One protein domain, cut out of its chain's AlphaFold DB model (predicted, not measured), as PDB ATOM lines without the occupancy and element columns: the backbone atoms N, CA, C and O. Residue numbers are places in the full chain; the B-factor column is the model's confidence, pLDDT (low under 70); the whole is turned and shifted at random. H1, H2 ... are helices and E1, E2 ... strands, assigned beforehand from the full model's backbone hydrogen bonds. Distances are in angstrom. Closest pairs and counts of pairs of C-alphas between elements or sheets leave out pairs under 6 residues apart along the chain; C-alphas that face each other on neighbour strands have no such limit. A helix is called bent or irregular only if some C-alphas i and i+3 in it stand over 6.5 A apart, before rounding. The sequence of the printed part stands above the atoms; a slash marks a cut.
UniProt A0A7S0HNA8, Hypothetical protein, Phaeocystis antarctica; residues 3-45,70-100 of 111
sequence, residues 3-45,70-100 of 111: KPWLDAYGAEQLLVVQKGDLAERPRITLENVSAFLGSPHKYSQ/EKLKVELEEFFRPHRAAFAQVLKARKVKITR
ATOM      1  N   LYS A   3      55.038 -12.604 -23.367       78.06
ATOM      2  CA  LYS A   3      54.953 -14.058 -23.160       78.06
ATOM      3  C   LYS A   3      55.081 -14.505 -21.688       78.06
ATOM      4  O   LYS A   3      54.195 -15.231 -21.260       78.06
ATOM      5  N   PRO A   4      56.053 -14.013 -20.888       85.75
ATOM      6  CA  PRO A   4      56.164 -14.417 -19.482       85.75
ATOM      7  C   PRO A   4      54.908 -14.106 -18.654       85.75
ATOM      8  O   PRO A   4      54.534 -14.876 -17.780       85.75
ATOM      9  N   TRP A   5      54.218 -13.005 -18.966       84.31
ATOM     10  CA  TRP A   5      52.980 -12.618 -18.290       84.31
ATOM     11  C   TRP A   5      51.812 -13.527 -18.671       84.31
ATOM     12  O   TRP A   5      51.004 -13.870 -17.822       84.31
ATOM     13  N   LEU A   6      51.736 -13.950 -19.933       82.56
ATOM     14  CA  LEU A   6      50.680 -14.849 -20.413       82.56
ATOM     15  C   LEU A   6      50.826 -16.283 -19.908       82.56
ATOM     16  O   LEU A   6      49.850 -17.027 -19.905       82.56
ATOM     17  N   ASP A   7      52.045 -16.682 -19.556       85.19
ATOM     18  CA  ASP A   7      52.309 -17.999 -18.986       85.19
ATOM     19  C   ASP A   7      52.061 -17.998 -17.462       85.19
ATOM     20  O   ASP A   7      51.699 -19.029 -16.904       85.19
ATOM     21  N   ALA A   8      52.198 -16.839 -16.802       89.50
ATOM     22  CA  ALA A   8      51.973 -16.675 -15.363       89.50
ATOM     23  C   ALA A   8      50.525 -16.310 -14.982       89.50
ATOM     24  O   ALA A   8      50.075 -16.675 -13.896       89.50
ATOM     25  N   TYR A   9      49.799 -15.591 -15.843       85.69
ATOM     26  CA  TYR A   9      48.465 -15.058 -15.551       85.69
ATOM     27  C   TYR A   9      47.426 -15.529 -16.566       85.69
ATOM     28  O   TYR A   9      47.685 -15.611 -17.769       85.69
ATOM     29  N   GLY A  10      46.210 -15.793 -16.081       82.69
ATOM     30  CA  GLY A  10      45.073 -16.103 -16.941       82.69
ATOM     31  C   GLY A  10      44.667 -14.903 -17.802       82.69
ATOM     32  O   GLY A  10      44.882 -13.749 -17.441       82.69
ATOM     33  N   ALA A  11      44.019 -15.165 -18.937       77.94
ATOM     34  CA  ALA A  11      43.589 -14.122 -19.871       77.94
ATOM     35  C   ALA A  11      42.645 -13.079 -19.246       77.94
ATOM     36  O   ALA A  11      42.707 -11.906 -19.599       77.94
ATOM     37  N   GLU A  12      41.816 -13.498 -18.288       78.94
ATOM     38  CA  GLU A  12      40.905 -12.624 -17.535       78.94
ATOM     39  C   GLU A  12      41.627 -11.713 -16.530       78.94
ATOM     40  O   GLU A  12      41.018 -10.797 -15.991       78.94
ATOM     41  N   GLN A  13      42.917 -11.947 -16.271       84.31
ATOM     42  CA  GLN A  13      43.752 -11.142 -15.373       84.31
ATOM     43  C   GLN A  13      44.652 -10.166 -16.139       84.31
ATOM     44  O   GLN A  13      45.418  -9.421 -15.527       84.31
ATOM     45  N   LEU A  14      44.539 -10.123 -17.470       86.75
ATOM     46  CA  LEU A  14      45.299  -9.223 -18.324       86.75
ATOM     47  C   LEU A  14      44.356  -8.367 -19.173       86.75
ATOM     48  O   LEU A  14      43.479  -8.873 -19.869       86.75
ATOM     49  N   LEU A  15      44.595  -7.057 -19.160       85.06
ATOM     50  CA  LEU A  15      43.915  -6.083 -20.006       85.06
ATOM     51  C   LEU A  15      44.955  -5.318 -20.824       85.06
ATOM     52  O   LEU A  15      45.916  -4.781 -20.271       85.06
ATOM     53  N   VAL A  16      44.752  -5.237 -22.138       85.12
ATOM     54  CA  VAL A  16      45.599  -4.427 -23.026       85.12
ATOM     55  C   VAL A  16      44.838  -3.180 -23.450       85.12
ATOM     56  O   VAL A  16      43.866  -3.277 -24.198       85.12
ATOM     57  N   VAL A  17      45.320  -2.020 -23.005       82.56
ATOM     58  CA  VAL A  17      44.778  -0.699 -23.348       82.56
ATOM     59  C   VAL A  17      45.600  -0.069 -24.468       82.56
ATOM     60  O   VAL A  17      46.829  -0.011 -24.385       82.56
ATOM     61  N   GLN A  18      44.938   0.429 -25.513       77.25
ATOM     62  CA  GLN A  18      45.619   1.144 -26.591       77.25
ATOM     63  C   GLN A  18      45.871   2.602 -26.204       77.25
ATOM     64  O   GLN A  18      44.982   3.301 -25.722       77.25
ATOM     65  N   LYS A  19      47.095   3.084 -26.452       75.62
ATOM     66  CA  LYS A  19      47.483   4.475 -26.166       75.62
ATOM     67  C   LYS A  19      46.593   5.486 -26.907       75.62
ATOM     68  O   LYS A  19      46.244   6.503 -26.320       75.62
ATOM     69  N   GLY A  20      46.230   5.193 -28.163       74.38
ATOM     70  CA  GLY A  20      45.332   6.032 -28.968       74.38
ATOM     71  C   GLY A  20      43.961   6.192 -28.312       74.38
ATOM     72  O   GLY A  20      43.529   7.313 -28.071       74.38
ATOM     73  N   ASP A  21      43.348   5.086 -27.886       71.25
ATOM     74  CA  ASP A  21      42.031   5.098 -27.235       71.25
ATOM     75  C   ASP A  21      42.022   5.894 -25.921       71.25
ATOM     76  O   ASP A  21      41.032   6.550 -25.593       71.25
ATOM     77  N   LEU A  22      43.119   5.869 -25.155       75.25
ATOM     78  CA  LEU A  22      43.236   6.672 -23.934       75.25
ATOM     79  C   LEU A  22      43.371   8.173 -24.233       75.25
ATOM     80  O   LEU A  22      42.879   8.985 -23.455       75.25
ATOM     81  N   ALA A  23      44.031   8.548 -25.331       71.44
ATOM     82  CA  ALA A  23      44.201   9.946 -25.723       71.44
ATOM     83  C   ALA A  23      42.934  10.526 -26.374       71.44
ATOM     84  O   ALA A  23      42.549  11.653 -26.073       71.44
ATOM     85  N   GLU A  24      42.276   9.757 -27.241       72.12
ATOM     86  CA  GLU A  24      41.101  10.204 -27.999       72.12
ATOM     87  C   GLU A  24      39.796  10.075 -27.206       72.12
ATOM     88  O   GLU A  24      38.911  10.922 -27.316       72.12
ATOM     89  N   ARG A  25      39.644   9.001 -26.419       69.88
ATOM     90  CA  ARG A  25      38.413   8.683 -25.674       69.88
ATOM     91  C   ARG A  25      38.741   8.212 -24.251       69.88
ATOM     92  O   ARG A  25      38.376   7.091 -23.874       69.88
ATOM     93  N   PRO A  26      39.394   9.058 -23.428       78.75
ATOM     94  CA  PRO A  26      39.867   8.685 -22.095       78.75
ATOM     95  C   PRO A  26      38.762   8.085 -21.226       78.75
ATOM     96  O   PRO A  26      38.984   7.084 -20.554       78.75
ATOM     97  N   ARG A  27      37.547   8.637 -21.299       75.50
ATOM     98  CA  ARG A  27      36.395   8.164 -20.526       75.50
ATOM     99  C   ARG A  27      36.054   6.700 -20.794       75.50
ATOM    100  O   ARG A  27      36.029   5.909 -19.861       75.50
ATOM    101  N   ILE A  28      35.810   6.342 -22.055       76.75
ATOM    102  CA  ILE A  28      35.402   4.977 -22.431       76.75
ATOM    103  C   ILE A  28      36.506   3.989 -22.048       76.75
ATOM    104  O   ILE A  28      36.248   2.915 -21.505       76.75
ATOM    105  N   THR A  29      37.761   4.374 -22.280       78.38
ATOM    106  CA  THR A  29      38.916   3.569 -21.892       78.38
ATOM    107  C   THR A  29      38.973   3.342 -20.378       78.38
ATOM    108  O   THR A  29      39.175   2.212 -19.939       78.38
ATOM    109  N   LEU A  30      38.746   4.381 -19.573       82.06
ATOM    110  CA  LEU A  30      38.774   4.295 -18.111       82.06
ATOM    111  C   LEU A  30      37.574   3.535 -17.532       82.06
ATOM    112  O   LEU A  30      37.744   2.797 -16.564       82.06
ATOM    113  N   GLU A  31      36.389   3.646 -18.133       81.12
ATOM    114  CA  GLU A  31      35.219   2.837 -17.766       81.12
ATOM    115  C   GLU A  31      35.499   1.339 -17.978       81.12
ATOM    116  O   GLU A  31      35.249   0.532 -17.080       81.12
ATOM    117  N   ASN A  32      36.119   0.972 -19.104       80.00
ATOM    118  CA  ASN A  32      36.532  -0.410 -19.366       80.00
ATOM    119  C   ASN A  32      37.596  -0.911 -18.376       80.00
ATOM    120  O   ASN A  32      37.537  -2.060 -17.934       80.00
ATOM    121  N   VAL A  33      38.554  -0.056 -17.997       83.62
ATOM    122  CA  VAL A  33      39.541  -0.376 -16.953       83.62
ATOM    123  C   VAL A  33      38.850  -0.587 -15.605       83.62
ATOM    124  O   VAL A  33      39.157  -1.555 -14.911       83.62
ATOM    125  N   SER A  34      37.891   0.265 -15.237       81.50
ATOM    126  CA  SER A  34      37.154   0.125 -13.975       81.50
ATOM    127  C   SER A  34      36.352  -1.175 -13.925       81.50
ATOM    128  O   SER A  34      36.395  -1.880 -12.915       81.50
ATOM    129  N   ALA A  35      35.672  -1.518 -15.023       81.94
ATOM    130  CA  ALA A  35      34.933  -2.770 -15.147       81.94
ATOM    131  C   ALA A  35      35.854  -3.990 -14.998       81.94
ATOM    132  O   ALA A  35      35.519  -4.938 -14.292       81.94
ATOM    133  N   PHE A  36      37.038  -3.945 -15.613       84.38
ATOM    134  CA  PHE A  36      38.038  -5.003 -15.499       84.38
ATOM    135  C   PHE A  36      38.564  -5.177 -14.065       84.38
ATOM    136  O   PHE A  36      38.729  -6.301 -13.601       84.38
ATOM    137  N   LEU A  37      38.781  -4.077 -13.341       84.44
ATOM    138  CA  LEU A  37      39.235  -4.106 -11.947       84.44
ATOM    139  C   LEU A  37      38.133  -4.507 -10.949       84.44
ATOM    140  O   LEU A  37      38.395  -4.553  -9.749       84.44
ATOM    141  N   GLY A  38      36.900  -4.749 -11.411       79.50
ATOM    142  CA  GLY A  38      35.754  -5.007 -10.536       79.50
ATOM    143  C   GLY A  38      35.398  -3.813  -9.646       79.50
ATOM    144  O   GLY A  38      34.762  -3.981  -8.607       79.50
ATOM    145  N   SER A  39      35.825  -2.604 -10.025       74.81
ATOM    146  CA  SER A  39      35.593  -1.403  -9.230       74.81
ATOM    147  C   SER A  39      34.204  -0.830  -9.528       74.81
ATOM    148  O   SER A  39      33.883  -0.582 -10.696       74.81
ATOM    149  N   PRO A  40      33.377  -0.550  -8.500       61.09
ATOM    150  CA  PRO A  40      32.034   0.009  -8.670       61.09
ATOM    151  C   PRO A  40      32.050   1.487  -9.094       61.09
ATOM    152  O   PRO A  40      30.995   2.108  -9.245       61.09
ATOM    153  N   HIS A  41      33.230   2.088  -9.260       57.66
ATOM    154  CA  HIS A  41      33.365   3.482  -9.645       57.66
ATOM    155  C   HIS A  41      33.008   3.685 -11.118       57.66
ATOM    156  O   HIS A  41      33.831   3.542 -12.017       57.66
ATOM    157  N   LYS A  42      31.766   4.110 -11.365       57.22
ATOM    158  CA  LYS A  42      31.445   4.843 -12.590       57.22
ATOM    159  C   LYS A  42      32.269   6.127 -12.573       57.22
ATOM    160  O   LYS A  42      32.202   6.883 -11.602       57.22
ATOM    161  N   TYR A  43      33.064   6.359 -13.612       58.22
ATOM    162  CA  TYR A  43      33.720   7.647 -13.810       58.22
ATOM    163  C   TYR A  43      32.613   8.707 -13.961       58.22
ATOM    164  O   TYR A  43      31.999   8.824 -15.019       58.22
ATOM    165  N   SER A  44      32.277   9.406 -12.870       49.69
ATOM    166  CA  SER A  44      31.293  10.491 -12.905       49.69
ATOM    167  C   SER A  44      31.922  11.696 -13.591       49.69
ATOM    168  O   SER A  44      33.055  12.063 -13.267       49.69
ATOM    169  N   GLN A  45      31.175  12.324 -14.502       51.53
ATOM    170  CA  GLN A  45      31.568  13.569 -15.175       51.53
ATOM    171  C   GLN A  45      31.981  14.666 -14.178       51.53
ATOM    172  O   GLN A  45      32.826  15.490 -14.501       51.53
ATOM    173  N   GLU A  70      62.474  10.638 -41.062       82.06
ATOM    174  CA  GLU A  70      61.350   9.916 -41.677       82.06
ATOM    175  C   GLU A  70      61.745   8.516 -42.169       82.06
ATOM    176  O   GLU A  70      61.044   7.539 -41.921       82.06
ATOM    177  N   LYS A  71      62.939   8.393 -42.759       85.50
ATOM    178  CA  LYS A  71      63.506   7.109 -43.189       85.50
ATOM    179  C   LYS A  71      63.605   6.095 -42.043       85.50
ATOM    180  O   LYS A  71      63.261   4.932 -42.218       85.50
ATOM    181  N   LEU A  72      64.020   6.548 -40.859       85.44
ATOM    182  CA  LEU A  72      64.158   5.693 -39.684       85.44
ATOM    183  C   LEU A  72      62.788   5.261 -39.141       85.44
ATOM    184  O   LEU A  72      62.654   4.142 -38.656       85.44
ATOM    185  N   LYS A  73      61.755   6.107 -39.252       83.50
ATOM    186  CA  LYS A  73      60.385   5.704 -38.891       83.50
ATOM    187  C   LYS A  73      59.903   4.555 -39.768       83.50
ATOM    188  O   LYS A  73      59.401   3.574 -39.228       83.50
ATOM    189  N   VAL A  74      60.100   4.651 -41.084       85.81
ATOM    190  CA  VAL A  74      59.710   3.598 -42.035       85.81
ATOM    191  C   VAL A  74      60.442   2.291 -41.725       85.81
ATOM    192  O   VAL A  74      59.803   1.250 -41.588       85.81
ATOM    193  N   GLU A  75      61.761   2.343 -41.521       88.69
ATOM    194  CA  GLU A  75      62.562   1.157 -41.179       88.69
ATOM    195  C   GLU A  75      62.103   0.509 -39.862       88.69
ATOM    196  O   GLU A  75      61.942  -0.712 -39.788       88.69
ATOM    197  N   LEU A  76      61.822   1.310 -38.828       89.25
ATOM    198  CA  LEU A  76      61.286   0.807 -37.562       89.25
ATOM    199  C   LEU A  76      59.884   0.213 -37.739       89.25
ATOM    200  O   LEU A  76      59.577  -0.837 -37.169       89.25
ATOM    201  N   GLU A  77      59.019   0.844 -38.530       87.38
ATOM    202  CA  GLU A  77      57.681   0.326 -38.798       87.38
ATOM    203  C   GLU A  77      57.708  -1.030 -39.501       87.38
ATOM    204  O   GLU A  77      56.927  -1.919 -39.130       87.38
ATOM    205  N   GLU A  78      58.588  -1.195 -40.487       90.06
ATOM    206  CA  GLU A  78      58.791  -2.457 -41.193       90.06
ATOM    207  C   GLU A  78      59.396  -3.518 -40.278       90.06
ATOM    208  O   GLU A  78      58.848  -4.621 -40.186       90.06
ATOM    209  N   PHE A  79      60.434  -3.165 -39.518       92.88
ATOM    210  CA  PHE A  79      61.063  -4.056 -38.546       92.88
ATOM    211  C   PHE A  79      60.058  -4.574 -37.507       92.88
ATOM    212  O   PHE A  79      59.986  -5.772 -37.233       92.88
ATOM    213  N   PHE A  80      59.212  -3.696 -36.958       90.88
ATOM    214  CA  PHE A  80      58.215  -4.077 -35.956       90.88
ATOM    215  C   PHE A  80      56.925  -4.664 -36.542       90.88
ATOM    216  O   PHE A  80      56.099  -5.177 -35.780       90.88
ATOM    217  N   ARG A  81      56.708  -4.633 -37.863       86.88
ATOM    218  CA  ARG A  81      55.515  -5.211 -38.513       86.88
ATOM    219  C   ARG A  81      55.276  -6.687 -38.135       86.88
ATOM    220  O   ARG A  81      54.178  -6.973 -37.646       86.88
ATOM    221  N   PRO A  82      56.244  -7.619 -38.268       88.62
ATOM    222  CA  PRO A  82      56.042  -9.014 -37.863       88.62
ATOM    223  C   PRO A  82      55.797  -9.161 -36.355       88.62
ATOM    224  O   PRO A  82      54.962  -9.962 -35.939       88.62
ATOM    225  N   HIS A  83      56.450  -8.344 -35.524       86.56
ATOM    226  CA  HIS A  83      56.247  -8.361 -34.074       86.56
ATOM    227  C   HIS A  83      54.838  -7.902 -33.678       86.56
ATOM    228  O   HIS A  83      54.230  -8.508 -32.796       86.56
ATOM    229  N   ARG A  84      54.287  -6.884 -34.354       84.75
ATOM    230  CA  ARG A  84      52.896  -6.435 -34.169       84.75
ATOM    231  C   ARG A  84      51.900  -7.531 -34.552       84.75
ATOM    232  O   ARG A  84      50.940  -7.765 -33.817       84.75
ATOM    233  N   ALA A  85      52.148  -8.236 -35.657       81.38
ATOM    234  CA  ALA A  85      51.318  -9.362 -36.083       81.38
ATOM    235  C   ALA A  85      51.367 -10.524 -35.073       81.38
ATOM    236  O   ALA A  85      50.318 -11.007 -34.643       81.38
ATOM    237  N   ALA A  86      52.565 -10.914 -34.627       83.81
ATOM    238  CA  ALA A  86      52.746 -11.949 -33.611       83.81
ATOM    239  C   ALA A  86      52.078 -11.564 -32.281       83.81
ATOM    240  O   ALA A  86      51.395 -12.379 -31.666       83.81
ATOM    241  N   PHE A  87      52.205 -10.302 -31.862       83.81
ATOM    242  CA  PHE A  87      51.545  -9.776 -30.668       83.81
ATOM    243  C   PHE A  87      50.017  -9.900 -30.759       83.81
ATOM    244  O   PHE A  87      49.384 -10.423 -29.842       83.81
ATOM    245  N   ALA A  88      49.421  -9.501 -31.887       80.69
ATOM    246  CA  ALA A  88      47.981  -9.625 -32.108       80.69
ATOM    247  C   ALA A  88      47.510 -11.092 -32.129       80.69
ATOM    248  O   ALA A  88      46.474 -11.415 -31.546       80.69
ATOM    249  N   GLN A  89      48.274 -11.986 -32.764       81.44
ATOM    250  CA  GLN A  89      47.971 -13.420 -32.787       81.44
ATOM    251  C   GLN A  89      48.021 -14.040 -31.390       81.44
ATOM    252  O   GLN A  89      47.113 -14.783 -31.023       81.44
ATOM    253  N   VAL A  90      49.039 -13.705 -30.596       81.75
ATOM    254  CA  VAL A  90      49.201 -14.209 -29.228       81.75
ATOM    255  C   VAL A  90      48.035 -13.769 -28.340       81.75
ATOM    256  O   VAL A  90      47.452 -14.601 -27.646       81.75
ATOM    257  N   LEU A  91      47.644 -12.492 -28.403       81.50
ATOM    258  CA  LEU A  91      46.489 -11.988 -27.654       81.50
ATOM    259  C   LEU A  91      45.190 -12.692 -28.070       81.50
ATOM    260  O   LEU A  91      44.408 -13.090 -27.205       81.50
ATOM    261  N   LYS A  92      44.987 -12.913 -29.378       80.38
ATOM    262  CA  LYS A  92      43.815 -13.623 -29.912       80.38
ATOM    263  C   LYS A  92      43.769 -15.084 -29.460       80.38
ATOM    264  O   LYS A  92      42.732 -15.537 -28.984       80.38
ATOM    265  N   ALA A  93      44.877 -15.815 -29.584       79.00
ATOM    266  CA  ALA A  93      44.966 -17.226 -29.200       79.00
ATOM    267  C   ALA A  93      44.708 -17.429 -27.701       79.00
ATOM    268  O   ALA A  93      44.056 -18.390 -27.299       79.00
ATOM    269  N   ARG A  94      45.185 -16.492 -26.877       72.50
ATOM    270  CA  ARG A  94      44.986 -16.510 -25.427       72.50
ATOM    271  C   ARG A  94      43.665 -15.875 -24.982       72.50
ATOM    272  O   ARG A  94      43.413 -15.869 -23.790       72.50
ATOM    273  N   LYS A  95      42.818 -15.374 -25.894       79.94
ATOM    274  CA  LYS A  95      41.544 -14.686 -25.587       79.94
ATOM    275  C   LYS A  95      41.690 -13.513 -24.603       79.94
ATOM    276  O   LYS A  95      40.777 -13.229 -23.836       79.94
ATOM    277  N   VAL A  96      42.831 -12.824 -24.625       75.75
ATOM    278  CA  VAL A  96      43.050 -11.644 -23.777       75.75
ATOM    279  C   VAL A  96      42.116 -10.531 -24.239       75.75
ATOM    280  O   VAL A  96      42.060 -10.227 -25.435       75.75
ATOM    281  N   LYS A  97      41.397  -9.909 -23.300       71.75
ATOM    282  CA  LYS A  97      40.542  -8.760 -23.606       71.75
ATOM    283  C   LYS A  97      41.417  -7.596 -24.061       71.75
ATOM    284  O   LYS A  97      42.244  -7.070 -23.316       71.75
ATOM    285  N   ILE A  98      41.226  -7.202 -25.312       69.19
ATOM    286  CA  ILE A  98      41.751  -5.951 -25.842       69.19
ATOM    287  C   ILE A  98      40.582  -4.988 -25.811       69.19
ATOM    288  O   ILE A  98      39.550  -5.262 -26.427       69.19
ATOM    289  N   THR A  99      40.740  -3.858 -25.134       64.00
ATOM    290  CA  THR A  99      39.854  -2.720 -25.349       64.00
ATOM    291  C   THR A  99      40.109  -2.220 -26.766       64.00
ATOM    292  O   THR A  99      41.009  -1.433 -27.022       64.00
ATOM    293  N   ARG A 100      39.397  -2.804 -27.730       53.38
ATOM    294  CA  ARG A 100      39.154  -2.211 -29.041       53.38
ATOM    295  C   ARG A 100      37.745  -1.675 -28.983       53.38
ATOM    296  O   ARG A 100      36.823  -2.419 -28.657       53.38
TER     297      ARG A 100
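Overview. This is residues 3 to 45 and 70 to 100 of the 111 residues of the protein "Hypothetical protein" of Phaeocystis antarctica (UniProt A0A7S0HNA8). A tiny sheet of two short strands, E1 and E2, lies in the middle of a loose, flat model, with H3 running beside it. A long bent helix, H4, leads away from it, and its residues 70 to 86 stick out as an arm. H2 makes a corner with H3, and H1 lies near H4b, the part of H4 from residue 82 to residue 93. The printed part has 74 residues, mostly helix, in the order H1, E1, H2, H3, H4, E2; the sheet, E1 next to E2, is parallel. The radius of gyration of the C-alphas is 15.4 A and the spans are 46 by 32 by 15 A.

Arrangement. E1, residues 15 to 17, and E2, residues 97 to 99, are parallel neighbours at 21 degrees, with N 16 and O 97 within hydrogen-bond range at 3.3 A. H3, residues 26 to 36, comes closest to E1 at the C-alphas of Val 17 and Thr 29, 7.4 A apart. H2, residues 19 to 24, and H3 only just touch, only at the corner, with 3 pairs of C-alphas within 8 A, the closest Leu 22 and Thr 29 at 5.7 A. H4, residues 70 to 93, was assigned as one helix by its hydrogen bonds but is bent, C-alphas 79 and 82 being 7.1 A apart; its arms H4a, residues 70 to 79, and H4b, residues 82 to 93, stand at a steep tilt of 43 degrees. H1, residues 3 to 8, and H4b are near each other, with 5 pairs of C-alphas within 10 A. H3 and H4b are apart. In H1, H2, H3, H4a and H4b every O i to N i+4 pair is within hydrogen-bond range.

Along the chain. H1 begins at C-alpha 3 (54.953, -14.058, -23.160) and spans 8.7 A, E1 6.4 A and H2 8.8 A. H3 spans 15.3 A, H4a 14.3 A from C-alpha 70 (61.350, 9.916, -41.677), and H4b 16.3 A. E2 spans 6.3 A, ending at C-alpha 99 (39.854, -2.720, -25.349).

Size, cuts and confidence. The C-alphas of Pro 40 and Lys 71 are the two farthest apart, at 47.2 A. Residues 46 to 69 are not printed, and C-alphas 45 and 70 are 40.0 A apart across the cut. Of the links printed whole, none is long. The pLDDT is under 70 at residue 25, residues 40 to 45 and residues 98 to 100.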